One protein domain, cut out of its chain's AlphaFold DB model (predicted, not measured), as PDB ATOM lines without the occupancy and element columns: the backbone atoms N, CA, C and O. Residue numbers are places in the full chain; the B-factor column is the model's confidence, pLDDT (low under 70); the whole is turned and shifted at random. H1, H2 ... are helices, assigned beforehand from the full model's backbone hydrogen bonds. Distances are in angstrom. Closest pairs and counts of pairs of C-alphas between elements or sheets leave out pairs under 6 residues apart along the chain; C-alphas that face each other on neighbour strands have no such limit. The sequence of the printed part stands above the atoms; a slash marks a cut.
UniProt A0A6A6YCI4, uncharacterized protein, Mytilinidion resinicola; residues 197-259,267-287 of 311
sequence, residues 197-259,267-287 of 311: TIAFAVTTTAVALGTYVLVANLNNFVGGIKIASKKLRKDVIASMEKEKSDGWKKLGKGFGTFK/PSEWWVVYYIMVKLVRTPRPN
ATOM      1  N   THR A 197      70.881  63.140  57.572       76.19
ATOM      2  CA  THR A 197      70.692  64.025  56.412       76.19
ATOM      3  C   THR A 197      71.248  63.403  55.134       76.19
ATOM      4  O   THR A 197      70.706  63.610  54.048       76.19
ATOM      5  N   ILE A 198      72.299  62.588  55.259       78.69
ATOM      6  CA  ILE A 198      72.996  61.954  54.136       78.69
ATOM      7  C   ILE A 198      72.175  60.787  53.570       78.69
ATOM      8  O   ILE A 198      71.942  60.732  52.362       78.69
ATOM      9  N   ALA A 199      71.685  59.874  54.415       77.31
ATOM     10  CA  ALA A 199      70.863  58.743  53.971       77.31
ATOM     11  C   ALA A 199      69.538  59.219  53.348       77.31
ATOM     12  O   ALA A 199      69.072  58.687  52.331       77.31
ATOM     13  N   PHE A 200      68.962  60.276  53.918       79.75
ATOM     14  CA  PHE A 200      67.769  60.920  53.389       79.75
ATOM     15  C   PHE A 200      68.032  61.637  52.055       79.75
ATOM     16  O   PHE A 200      67.271  61.466  51.101       79.75
ATOM     17  N   ALA A 201      69.140  62.372  51.926       81.31
ATOM     18  CA  ALA A 201      69.519  63.019  50.669       81.31
ATOM     19  C   ALA A 201      69.747  62.005  49.536       81.31
ATOM     20  O   ALA A 201      69.263  62.208  48.420       81.31
ATOM     21  N   VAL A 202      70.425  60.887  49.816       84.25
ATOM     22  CA  VAL A 202      70.698  59.839  48.818       84.25
ATOM     23  C   VAL A 202      69.409  59.166  48.347       84.25
ATOM     24  O   VAL A 202      69.207  59.012  47.144       84.25
ATOM     25  N   THR A 203      68.509  58.799  49.262       82.62
ATOM     26  CA  THR A 203      67.243  58.131  48.904       82.62
ATOM     27  C   THR A 203      66.315  59.045  48.109       82.62
ATOM     28  O   THR A 203      65.770  58.630  47.087       82.62
ATOM     29  N   THR A 204      66.206  60.312  48.507       83.88
ATOM     30  CA  THR A 204      65.384  61.317  47.819       83.88
ATOM     31  C   THR A 204      65.924  61.615  46.416       83.88
ATOM     32  O   THR A 204      65.170  61.638  45.442       83.88
ATOM     33  N   THR A 205      67.248  61.730  46.282       82.25
ATOM     34  CA  THR A 205      67.918  61.932  44.985       82.25
ATOM     35  C   THR A 205      67.771  60.711  44.075       82.25
ATOM     36  O   THR A 205      67.508  60.858  42.882       82.25
ATOM     37  N   ALA A 206      67.885  59.494  44.618       85.44
ATOM     38  CA  ALA A 206      67.711  58.259  43.855       85.44
ATOM     39  C   ALA A 206      66.275  58.100  43.330       85.44
ATOM     40  O   ALA A 206      66.084  57.704  42.178       85.44
ATOM     41  N   VAL A 207      65.269  58.447  44.140       83.50
ATOM     42  CA  VAL A 207      63.859  58.443  43.718       83.50
ATOM     43  C   VAL A 207      63.620  59.494  42.637       83.50
ATOM     44  O   VAL A 207      63.048  59.159  41.600       83.50
ATOM     45  N   ALA A 208      64.119  60.722  42.818       82.81
ATOM     46  CA  ALA A 208      63.987  61.791  41.831       82.81
ATOM     47  C   ALA A 208      64.613  61.408  40.480       82.81
ATOM     48  O   ALA A 208      63.944  61.489  39.449       82.81
ATOM     49  N   LEU A 209      65.858  60.918  40.483       83.50
ATOM     50  CA  LEU A 209      66.547  60.438  39.279       83.50
ATOM     51  C   LEU A 209      65.821  59.251  38.639       83.50
ATOM     52  O   LEU A 209      65.667  59.208  37.420       83.50
ATOM     53  N   GLY A 210      65.337  58.305  39.447       83.56
ATOM     54  CA  GLY A 210      64.582  57.153  38.966       83.56
ATOM     55  C   GLY A 210      63.299  57.564  38.248       83.56
ATOM     56  O   GLY A 210      63.043  57.111  37.129       83.56
ATOM     57  N   THR A 211      62.515  58.467  38.843       82.31
ATOM     58  CA  THR A 211      61.316  59.014  38.195       82.31
ATOM     59  C   THR A 211      61.680  59.770  36.919       82.31
ATOM     60  O   THR A 211      61.015  59.597  35.900       82.31
ATOM     61  N   TYR A 212      62.780  60.521  36.926       81.50
ATOM     62  CA  TYR A 212      63.261  61.262  35.765       81.50
ATOM     63  C   TYR A 212      63.584  60.372  34.569       81.50
ATOM     64  O   TYR A 212      63.123  60.611  33.453       81.50
ATOM     65  N   VAL A 213      64.360  59.313  34.806       81.88
ATOM     66  CA  VAL A 213      64.758  58.349  33.776       81.88
ATOM     67  C   VAL A 213      63.530  57.645  33.204       81.88
ATOM     68  O   VAL A 213      63.462  57.417  31.995       81.88
ATOM     69  N   LEU A 214      62.543  57.336  34.049       75.62
ATOM     70  CA  LEU A 214      61.290  56.700  33.643       75.62
ATOM     71  C   LEU A 214      60.456  57.632  32.750       75.62
ATOM     72  O   LEU A 214      59.942  57.199  31.719       75.62
ATOM     73  N   VAL A 215      60.381  58.919  33.094       76.12
ATOM     74  CA  VAL A 215      59.652  59.944  32.329       76.12
ATOM     75  C   VAL A 215      60.354  60.266  31.008       76.12
ATOM     76  O   VAL A 215      59.703  60.317  29.966       76.12
ATOM     77  N   ALA A 216      61.682  60.396  31.008       71.94
ATOM     78  CA  ALA A 216      62.468  60.581  29.786       71.94
ATOM     79  C   ALA A 216      62.320  59.386  28.829       71.94
ATOM     80  O   ALA A 216      62.242  59.549  27.612       71.94
ATOM     81  N   ASN A 217      62.198  58.178  29.381       78.62
ATOM     82  CA  ASN A 217      61.942  56.965  28.615       78.62
ATOM     83  C   ASN A 217      60.456  56.625  28.479       78.62
ATOM     84  O   ASN A 217      60.145  55.523  28.033       78.62
ATOM     85  N   LEU A 218      59.522  57.530  28.795       76.12
ATOM     86  CA  LEU A 218      58.094  57.199  28.825       76.12
ATOM     87  C   LEU A 218      57.597  56.683  27.469       76.12
ATOM     88  O   LEU A 218      56.800  55.752  27.418       76.12
ATOM     89  N   ASN A 219      58.111  57.225  26.361       71.00
ATOM     90  CA  ASN A 219      57.727  56.780  25.021       71.00
ATOM     91  C   ASN A 219      58.198  55.337  24.737       71.00
ATOM     92  O   ASN A 219      57.437  54.516  24.223       71.00
ATOM     93  N   ASN A 220      59.421  55.001  25.161       74.56
ATOM     94  CA  ASN A 220      59.979  53.650  25.067       74.56
ATOM     95  C   ASN A 220      59.290  52.684  26.040       74.56
ATOM     96  O   ASN A 220      59.004  51.543  25.686       74.56
ATOM     97  N   PHE A 221      58.967  53.150  27.244       74.19
ATOM     98  CA  PHE A 221      58.277  52.392  28.281       74.19
ATOM     99  C   PHE A 221      56.844  52.051  27.867       74.19
ATOM    100  O   PHE A 221      56.445  50.890  27.926       74.19
ATOM    101  N   VAL A 222      56.090  53.023  27.347       75.19
ATOM    102  CA  VAL A 222      54.751  52.799  26.783       75.19
ATOM    103  C   VAL A 222      54.829  51.869  25.570       75.19
ATOM    104  O   VAL A 222      53.983  50.984  25.428       75.19
ATOM    105  N   GLY A 223      55.852  52.006  24.719       73.44
ATOM    106  CA  GLY A 223      56.128  51.061  23.632       73.44
ATOM    107  C   GLY A 223      56.348  49.631  24.140       73.44
ATOM    108  O   GLY A 223      55.703  48.696  23.663       73.44
ATOM    109  N   GLY A 224      57.181  49.470  25.168       75.69
ATOM    110  CA  GLY A 224      57.446  48.198  25.837       75.69
ATOM    111  C   GLY A 224      56.197  47.592  26.477       75.69
ATOM    112  O   GLY A 224      55.920  46.410  26.271       75.69
ATOM    113  N   ILE A 225      55.381  48.399  27.160       75.62
ATOM    114  CA  ILE A 225      54.092  47.974  27.724       75.62
ATOM    115  C   ILE A 225      53.139  47.531  26.618       75.62
ATOM    116  O   ILE A 225      52.477  46.511  26.775       75.62
ATOM    117  N   LYS A 226      53.076  48.240  25.487       76.00
ATOM    118  CA  LYS A 226      52.239  47.840  24.343       76.00
ATOM    119  C   LYS A 226      52.694  46.512  23.737       76.00
ATOM    120  O   LYS A 226      51.861  45.709  23.320       76.00
ATOM    121  N   ILE A 227      53.999  46.262  23.672       77.31
ATOM    122  CA  ILE A 227      54.545  44.981  23.198       77.31
ATOM    123  C   ILE A 227      54.221  43.871  24.203       77.31
ATOM    124  O   ILE A 227      53.734  42.807  23.813       77.31
ATOM    125  N   ALA A 228      54.423  44.134  25.495       78.25
ATOM    126  CA  ALA A 228      54.113  43.203  26.570       78.25
ATOM    127  C   ALA A 228      52.615  42.881  26.627       78.25
ATOM    128  O   ALA A 228      52.254  41.710  26.709       78.25
ATOM    129  N   SER A 229      51.739  43.878  26.500       76.00
ATOM    130  CA  SER A 229      50.286  43.697  26.508       76.00
ATOM    131  C   SER A 229      49.803  42.936  25.278       76.00
ATOM    132  O   SER A 229      48.970  42.047  25.411       76.00
ATOM    133  N   LYS A 230      50.370  43.187  24.087       80.44
ATOM    134  CA  LYS A 230      50.086  42.388  22.881       80.44
ATOM    135  C   LYS A 230      50.517  40.932  23.044       80.44
ATOM    136  O   LYS A 230      49.790  40.038  22.615       80.44
ATOM    137  N   LYS A 231      51.681  40.690  23.652       81.81
ATOM    138  CA  LYS A 231      52.186  39.336  23.913       81.81
ATOM    139  C   LYS A 231      51.319  38.611  24.945       81.81
ATOM    140  O   LYS A 231      50.809  37.538  24.650       81.81
ATOM    141  N   LEU A 232      51.046  39.257  26.078       76.69
ATOM    142  CA  LEU A 232      50.129  38.769  27.109       76.69
ATOM    143  C   LEU A 232      48.739  38.490  26.540       76.69
ATOM    144  O   LEU A 232      48.170  37.445  26.819       76.69
ATOM    145  N   ARG A 233      48.206  39.378  25.697       78.69
ATOM    146  CA  ARG A 233      46.915  39.177  25.029       78.69
ATOM    147  C   ARG A 233      46.920  37.916  24.171       78.69
ATOM    148  O   ARG A 233      45.981  37.134  24.266       78.69
ATOM    149  N   LYS A 234      47.959  37.697  23.358       81.50
ATOM    150  CA  LYS A 234      48.087  36.472  22.551       81.50
ATOM    151  C   LYS A 234      48.151  35.224  23.432       81.50
ATOM    152  O   LYS A 234      47.424  34.270  23.175       81.50
ATOM    153  N   ASP A 235      48.953  35.259  24.491       80.31
ATOM    154  CA  ASP A 235      49.125  34.127  25.408       80.31
ATOM    155  C   ASP A 235      47.842  33.825  26.205       80.31
ATOM    156  O   ASP A 235      47.508  32.665  26.462       80.31
ATOM    157  N   VAL A 236      47.092  34.866  26.573       80.31
ATOM    158  CA  VAL A 236      45.814  34.762  27.284       80.31
ATOM    159  C   VAL A 236      44.721  34.229  26.367       80.31
ATOM    160  O   VAL A 236      44.061  33.272  26.754       80.31
ATOM    161  N   ILE A 237      44.571  34.746  25.146       80.38
ATOM    162  CA  ILE A 237      43.585  34.223  24.183       80.38
ATOM    163  C   ILE A 237      43.887  32.750  23.866       80.38
ATOM    164  O   ILE A 237      42.992  31.911  23.943       80.38
ATOM    165  N   ALA A 238      45.160  32.402  23.651       80.75
ATOM    166  CA  ALA A 238      45.583  31.015  23.455       80.75
ATOM    167  C   ALA A 238      45.335  30.126  24.690       80.75
ATOM    168  O   ALA A 238      45.143  28.916  24.555       80.75
ATOM    169  N   SER A 239      45.345  30.699  25.898       80.06
ATOM    170  CA  SER A 239      44.974  29.989  27.129       80.06
ATOM    171  C   SER A 239      43.458  29.806  27.249       80.06
ATOM    172  O   SER A 239      43.018  28.731  27.648       80.06
ATOM    173  N   MET A 240      42.672  30.816  26.871       76.25
ATOM    174  CA  MET A 240      41.204  30.799  26.909       76.25
ATOM    175  C   MET A 240      40.623  29.792  25.908       76.25
ATOM    176  O   MET A 240      39.654  29.104  26.214       76.25
ATOM    177  N   GLU A 241      41.241  29.637  24.737       75.00
ATOM    178  CA  GLU A 241      40.834  28.642  23.733       75.00
ATOM    179  C   GLU A 241      41.097  27.189  24.164       75.00
ATOM    180  O   GLU A 241      40.411  26.272  23.703       75.00
ATOM    181  N   LYS A 242      42.081  26.976  25.047       78.06
ATOM    182  CA  LYS A 242      42.484  25.655  25.560       78.06
ATOM    183  C   LYS A 242      41.746  25.248  26.838       78.06
ATOM    184  O   LYS A 242      41.895  24.113  27.289       78.06
ATOM    185  N   GLU A 243      40.980  26.151  27.442       76.81
ATOM    186  CA  GLU A 243      40.305  25.903  28.713       76.81
ATOM    187  C   GLU A 243      39.049  25.028  28.534       76.81
ATOM    188  O   GLU A 243      38.319  25.143  27.551       76.81
ATOM    189  N   LYS A 244      38.789  24.124  29.494       70.31
ATOM    190  CA  LYS A 244      37.665  23.164  29.443       70.31
ATOM    191  C   LYS A 244      36.279  23.815  29.577       70.31
ATOM    192  O   LYS A 244      35.284  23.168  29.274       70.31
ATOM    193  N   SER A 245      36.202  25.056  30.061       76.44
ATOM    194  CA  SER A 245      34.940  25.780  30.236       76.44
ATOM    195  C   SER A 245      34.433  26.321  28.897       76.44
ATOM    196  O   SER A 245      35.101  27.128  28.249       76.44
ATOM    197  N   ASP A 246      33.225  25.913  28.510       73.94
ATOM    198  CA  ASP A 246      32.628  26.263  27.215       73.94
ATOM    199  C   ASP A 246      32.418  27.781  27.033       73.94
ATOM    200  O   ASP A 246      32.539  28.306  25.924       73.94
ATOM    201  N   GLY A 247      32.197  28.518  28.130       77.06
ATOM    202  CA  GLY A 247      32.055  29.978  28.114       77.06
ATOM    203  C   GLY A 247      33.345  30.705  27.715       77.06
ATOM    204  O   GLY A 247      33.331  31.554  26.822       77.06
ATOM    205  N   TRP A 248      34.479  30.335  28.319       75.81
ATOM    206  CA  TRP A 248      35.784  30.945  28.031       75.81
ATOM    207  C   TRP A 248      36.321  30.558  26.654       75.81
ATOM    208  O   TRP A 248      36.907  31.394  25.965       75.81
ATOM    209  N   LYS A 249      36.027  29.336  26.201       78.19
ATOM    210  CA  LYS A 249      36.364  28.864  24.857       78.19
ATOM    211  C   LYS A 249      35.603  29.622  23.765       78.19
ATOM    212  O   LYS A 249      36.192  29.974  22.742       78.19
ATOM    213  N   LYS A 250      34.312  29.915  23.982       77.88
ATOM    214  CA  LYS A 250      33.499  30.739  23.069       77.88
ATOM    215  C   LYS A 250      33.998  32.188  23.021       77.88
ATOM    216  O   LYS A 250      34.111  32.749  21.934       77.88
ATOM    217  N   LEU A 251      34.356  32.758  24.175       76.25
ATOM    218  CA  LEU A 251      34.944  34.100  24.283       76.25
ATOM    219  C   LEU A 251      36.308  34.193  23.582       76.25
ATOM    220  O   LEU A 251      36.508  35.093  22.772       76.25
ATOM    221  N   GLY A 252      37.220  33.245  23.827       75.12
ATOM    222  CA  GLY A 252      38.546  33.196  23.196       75.12
ATOM    223  C   GLY A 252      38.475  33.135  21.667       75.12
ATOM    224  O   GLY A 252      39.087  33.965  20.994       75.12
ATOM    225  N   LYS A 253      37.632  32.244  21.122       73.69
ATOM    226  CA  LYS A 253      37.381  32.153  19.672       73.69
ATOM    227  C   LYS A 253      36.785  33.434  19.087       73.69
ATOM    228  O   LYS A 253      37.140  33.807  17.970       73.69
ATOM    229  N   GLY A 254      35.914  34.107  19.845       70.94
ATOM    230  CA  GLY A 254      35.394  35.427  19.501       70.94
ATOM    231  C   GLY A 254      36.522  36.440  19.322       70.94
ATOM    232  O   GLY A 254      36.601  37.081  18.288       70.94
ATOM    233  N   PHE A 255      37.474  36.526  20.253       70.19
ATOM    234  CA  PHE A 255      38.598  37.467  20.140       70.19
ATOM    235  C   PHE A 255      39.597  37.156  19.008       70.19
ATOM    236  O   PHE A 255      40.295  38.073  18.570       70.19
ATOM    237  N   GLY A 256      39.692  35.904  18.546       65.12
ATOM    238  CA  GLY A 256      40.614  35.482  17.480       65.12
ATOM    239  C   GLY A 256      40.140  35.767  16.047       65.12
ATOM    240  O   GLY A 256      40.970  35.881  15.148       65.12
ATOM    241  N   THR A 257      38.829  35.906  15.817       62.00
ATOM    242  CA  THR A 257      38.248  36.076  14.467       62.00
ATOM    243  C   THR A 257      38.103  37.535  14.018       62.00
ATOM    244  O   THR A 257      37.982  37.784  12.820       62.00
ATOM    245  N   PHE A 258      38.167  38.511  14.929       53.56
ATOM    246  CA  PHE A 258      37.973  39.926  14.589       53.56
ATOM    247  C   PHE A 258      39.292  40.643  14.255       53.56
ATOM    248  O   PHE A 258      40.110  40.937  15.130       53.56
ATOM    249  N   LYS A 259      39.478  40.969  12.969       55.34
ATOM    250  CA  LYS A 259      40.381  42.042  12.510       55.34
ATOM    251  C   LYS A 259      39.703  43.405  12.723       55.34
ATOM    252  O   LYS A 259      38.475  43.445  12.782       55.34
ATOM    253  N   PRO A 267      33.373  43.450  22.852       58.53
ATOM    254  CA  PRO A 267      33.342  43.154  24.281       58.53
ATOM    255  C   PRO A 267      34.488  43.917  24.969       58.53
ATOM    256  O   PRO A 267      35.601  43.974  24.444       58.53
ATOM    257  N   SER A 268      34.207  44.552  26.111       62.12
ATOM    258  CA  SER A 268      35.147  45.460  26.778       62.12
ATOM    259  C   SER A 268      36.483  44.777  27.107       62.12
ATOM    260  O   SER A 268      36.524  43.652  27.610       62.12
ATOM    261  N   GLU A 269      37.596  45.476  26.860       65.62
ATOM    262  CA  GLU A 269      38.959  44.965  27.109       65.62
ATOM    263  C   GLU A 269      39.202  44.600  28.588       65.62
ATOM    264  O   GLU A 269      40.065  43.781  28.913       65.62
ATOM    265  N   TRP A 270      38.365  45.125  29.483       66.44
ATOM    266  CA  TRP A 270      38.304  44.787  30.903       66.44
ATOM    267  C   TRP A 270      38.056  43.301  31.184       66.44
ATOM    268  O   TRP A 270      38.527  42.797  32.203       66.44
ATOM    269  N   TRP A 271      37.406  42.562  30.281       70.88
ATOM    270  CA  TRP A 271      37.219  41.115  30.438       70.88
ATOM    271  C   TRP A 271      38.530  40.325  30.392       70.88
ATOM    272  O   TRP A 271      38.658  39.307  31.073       70.88
ATOM    273  N   VAL A 272      39.527  40.803  29.642       73.19
ATOM    274  CA  VAL A 272      40.858  40.179  29.587       73.19
ATOM    275  C   VAL A 272      41.587  40.386  30.915       73.19
ATOM    276  O   VAL A 272      42.161  39.446  31.463       73.19
ATOM    277  N   VAL A 273      41.508  41.599  31.469       77.06
ATOM    278  CA  VAL A 273      42.074  41.929  32.788       77.06
ATOM    279  C   VAL A 273      41.394  41.105  33.882       77.06
ATOM    280  O   VAL A 273      42.067  40.507  34.723       77.06
ATOM    281  N   TYR A 274      40.066  41.004  33.828       79.50
ATOM    282  CA  TYR A 274      39.276  40.198  34.750       79.50
ATOM    283  C   TYR A 274      39.659  38.713  34.697       79.50
ATOM    284  O   TYR A 274      39.889  38.099  35.737       79.50
ATOM    285  N   TYR A 275      39.816  38.137  33.502       78.62
ATOM    286  CA  TYR A 275      40.256  36.749  33.346       78.62
ATOM    287  C   TYR A 275      41.650  36.505  33.945       78.62
ATOM    288  O   TYR A 275      41.857  35.507  34.639       78.62
ATOM    289  N   ILE A 276      42.598  37.431  33.743       76.69
ATOM    290  CA  ILE A 276      43.933  37.349  34.357       76.69
ATOM    291  C   ILE A 276      43.818  37.347  35.885       76.69
ATOM    292  O   ILE A 276      44.428  36.492  36.525       76.69
ATOM    293  N   MET A 277      43.010  38.240  36.463       77.75
ATOM    294  CA  MET A 277      42.781  38.304  37.912       77.75
ATOM    295  C   MET A 277      42.173  37.006  38.453       77.75
ATOM    296  O   MET A 277      42.684  36.439  39.419       77.75
ATOM    297  N   VAL A 278      41.139  36.476  37.794       81.12
ATOM    298  CA  VAL A 278      40.504  35.205  38.177       81.12
ATOM    299  C   VAL A 278      41.503  34.052  38.109       81.12
ATOM    300  O   VAL A 278      41.570  33.247  39.037       81.12
ATOM    301  N   LYS A 279      42.329  33.983  37.060       78.56
ATOM    302  CA  LYS A 279      43.376  32.962  36.921       78.56
ATOM    303  C   LYS A 279      44.424  33.075  38.027       78.56
ATOM    304  O   LYS A 279      44.836  32.056  38.577       78.56
ATOM    305  N   LEU A 280      44.823  34.293  38.390       76.81
ATOM    306  CA  LEU A 280      45.786  34.549  39.464       76.81
ATOM    307  C   LEU A 280      45.250  34.104  40.834       76.81
ATOM    308  O   LEU A 280      46.011  33.567  41.633       76.81
ATOM    309  N   VAL A 281      43.943  34.257  41.067       78.44
ATOM    310  CA  VAL A 281      43.253  33.805  42.288       78.44
ATOM    311  C   VAL A 281      43.042  32.285  42.309       78.44
ATOM    312  O   VAL A 281      43.152  31.664  43.362       78.44
ATOM    313  N   ARG A 282      42.764  31.659  41.158       72.88
ATOM    314  CA  ARG A 282      42.487  30.211  41.059       72.88
ATOM    315  C   ARG A 282      43.735  29.331  41.016       72.88
ATOM    316  O   ARG A 282      43.626  28.124  41.214       72.88
ATOM    317  N   THR A 283      44.902  29.903  40.724       62.53
ATOM    318  CA  THR A 283      46.159  29.150  40.674       62.53
ATOM    319  C   THR A 283      46.749  29.068  42.087       62.53
ATOM    320  O   THR A 283      47.176  30.098  42.611       62.53
ATOM    321  N   PRO A 284      46.824  27.887  42.733       53.50
ATOM    322  CA  PRO A 284      47.514  27.770  44.012       53.50
ATOM    323  C   PRO A 284      48.992  28.098  43.783       53.50
ATOM    324  O   PRO A 284      49.638  27.461  42.951       53.50
ATOM    325  N   ARG A 285      49.506  29.132  44.465       55.22
ATOM    326  CA  ARG A 285      50.883  29.641  44.325       55.22
ATOM    327  C   ARG A 285      51.896  28.488  44.227       55.22
ATOM    328  O   ARG A 285      52.171  27.851  45.244       55.22
ATOM    329  N   PRO A 286      52.553  28.252  43.076       46.53
ATOM    330  CA  PRO A 286      53.775  27.482  43.083       46.53
ATOM    331  C   PRO A 286      54.901  28.451  43.454       46.53
ATOM    332  O   PRO A 286      55.191  29.398  42.725       46.53
ATOM    333  N   ASN A 287      55.546  28.194  44.591       50.31
ATOM    334  CA  ASN A 287      56.695  28.906  45.173       50.31
ATOM    335  C   ASN A 287      57.975  28.918  44.288       50.31
ATOM    336  O   ASN A 287      59.102  28.914  44.780       50.31
TER     337      ASN A 287
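AT A GLANCE: This is residues 197 to 259 and 267 to 287 of the 311 residues of an uncharacterized protein of Mytilinidion resinicola (UniProt A0A6A6YCI4). Two long helices, H2 and H1, meet at their ends in a wide corner and make a long arm, and two short helices, H3 and H4, gather near the far end of H2, H3 folding back from it. Residues 197 to 231, of which 197 to 216 belong to H1 and 218 to 231 to H2, stick out free, as do residues 277 to 287, of which 277 to 282 belong to H4. The printed part has 84 residues with four named helices, H1, H2, H3 and H4 in chain order, and no named strand; its class is all helix. It is extended, with a radius of gyration of the C-alphas of 19.4 A, and elongated, spanning 61 by 35 by 20 A.

IN THESE COORDINATES: Begin with the longest helix, H2, residues 218 to 241: find C-alpha 218 at (58.094, 57.199, 28.825), from which it runs 33.8 A to C-alpha 241. Before it comes H1, residues 197 to 216, which begins at C-alpha 197 at (70.692, 64.025, 56.412) and runs 28.1 A. After H2 find H3, residues 246 to 257, 17.0 A long. Last is H4, residues 270 to 282, 18.3 A long, ending at C-alpha 282 at (42.487, 30.211, 41.059).

HOW THE PARTS SIT: Look first at H2 with residues 237 to 241, with which alone it touches H3; the closest C-alphas, those of Glu 241 and Lys 249, are 4.6 A apart. H2 and H3 run opposite ways at a steep tilt of 51 degrees. With residues 233 to 236 alone, H2 only just touches residues 272 to 276 of H4, with 3 pairs of C-alphas within 8 A; the closest are those of Arg 233 and Val 272, 7.6 A apart. H2 and H4 run the same way at a steep tilt of 68 degrees, only just short of about perpendicular. At the other end of H2, H1 is close but not clearly touching: the closest C-alphas, those of Leu 214 and Phe 221, are 7.5 A apart. The lines of H1 and H2 are about perpendicular, but only just, at 71 degrees. H1 is apart from H3 and from H4, and H3 and H4 are apart. In H1, H2, H3 and H4 every O i to N i+4 pair is within hydrogen-bond range.

THE WHOLE: The two C-alphas farthest apart, those of Thr 197 and Asp 246, are 61.1 A from each other. Residues 260 to 266 are not printed, and C-alphas 259 and 267 are 13.8 A apart across this cut, which falls in the link from H3 to H4. The links H1 to H2 and H2 to H3 are tight. The mean pLDDT of the printed part is 74.7; look for values under 70 at residues 256 to 259, 267 to 270 and 283 to 287.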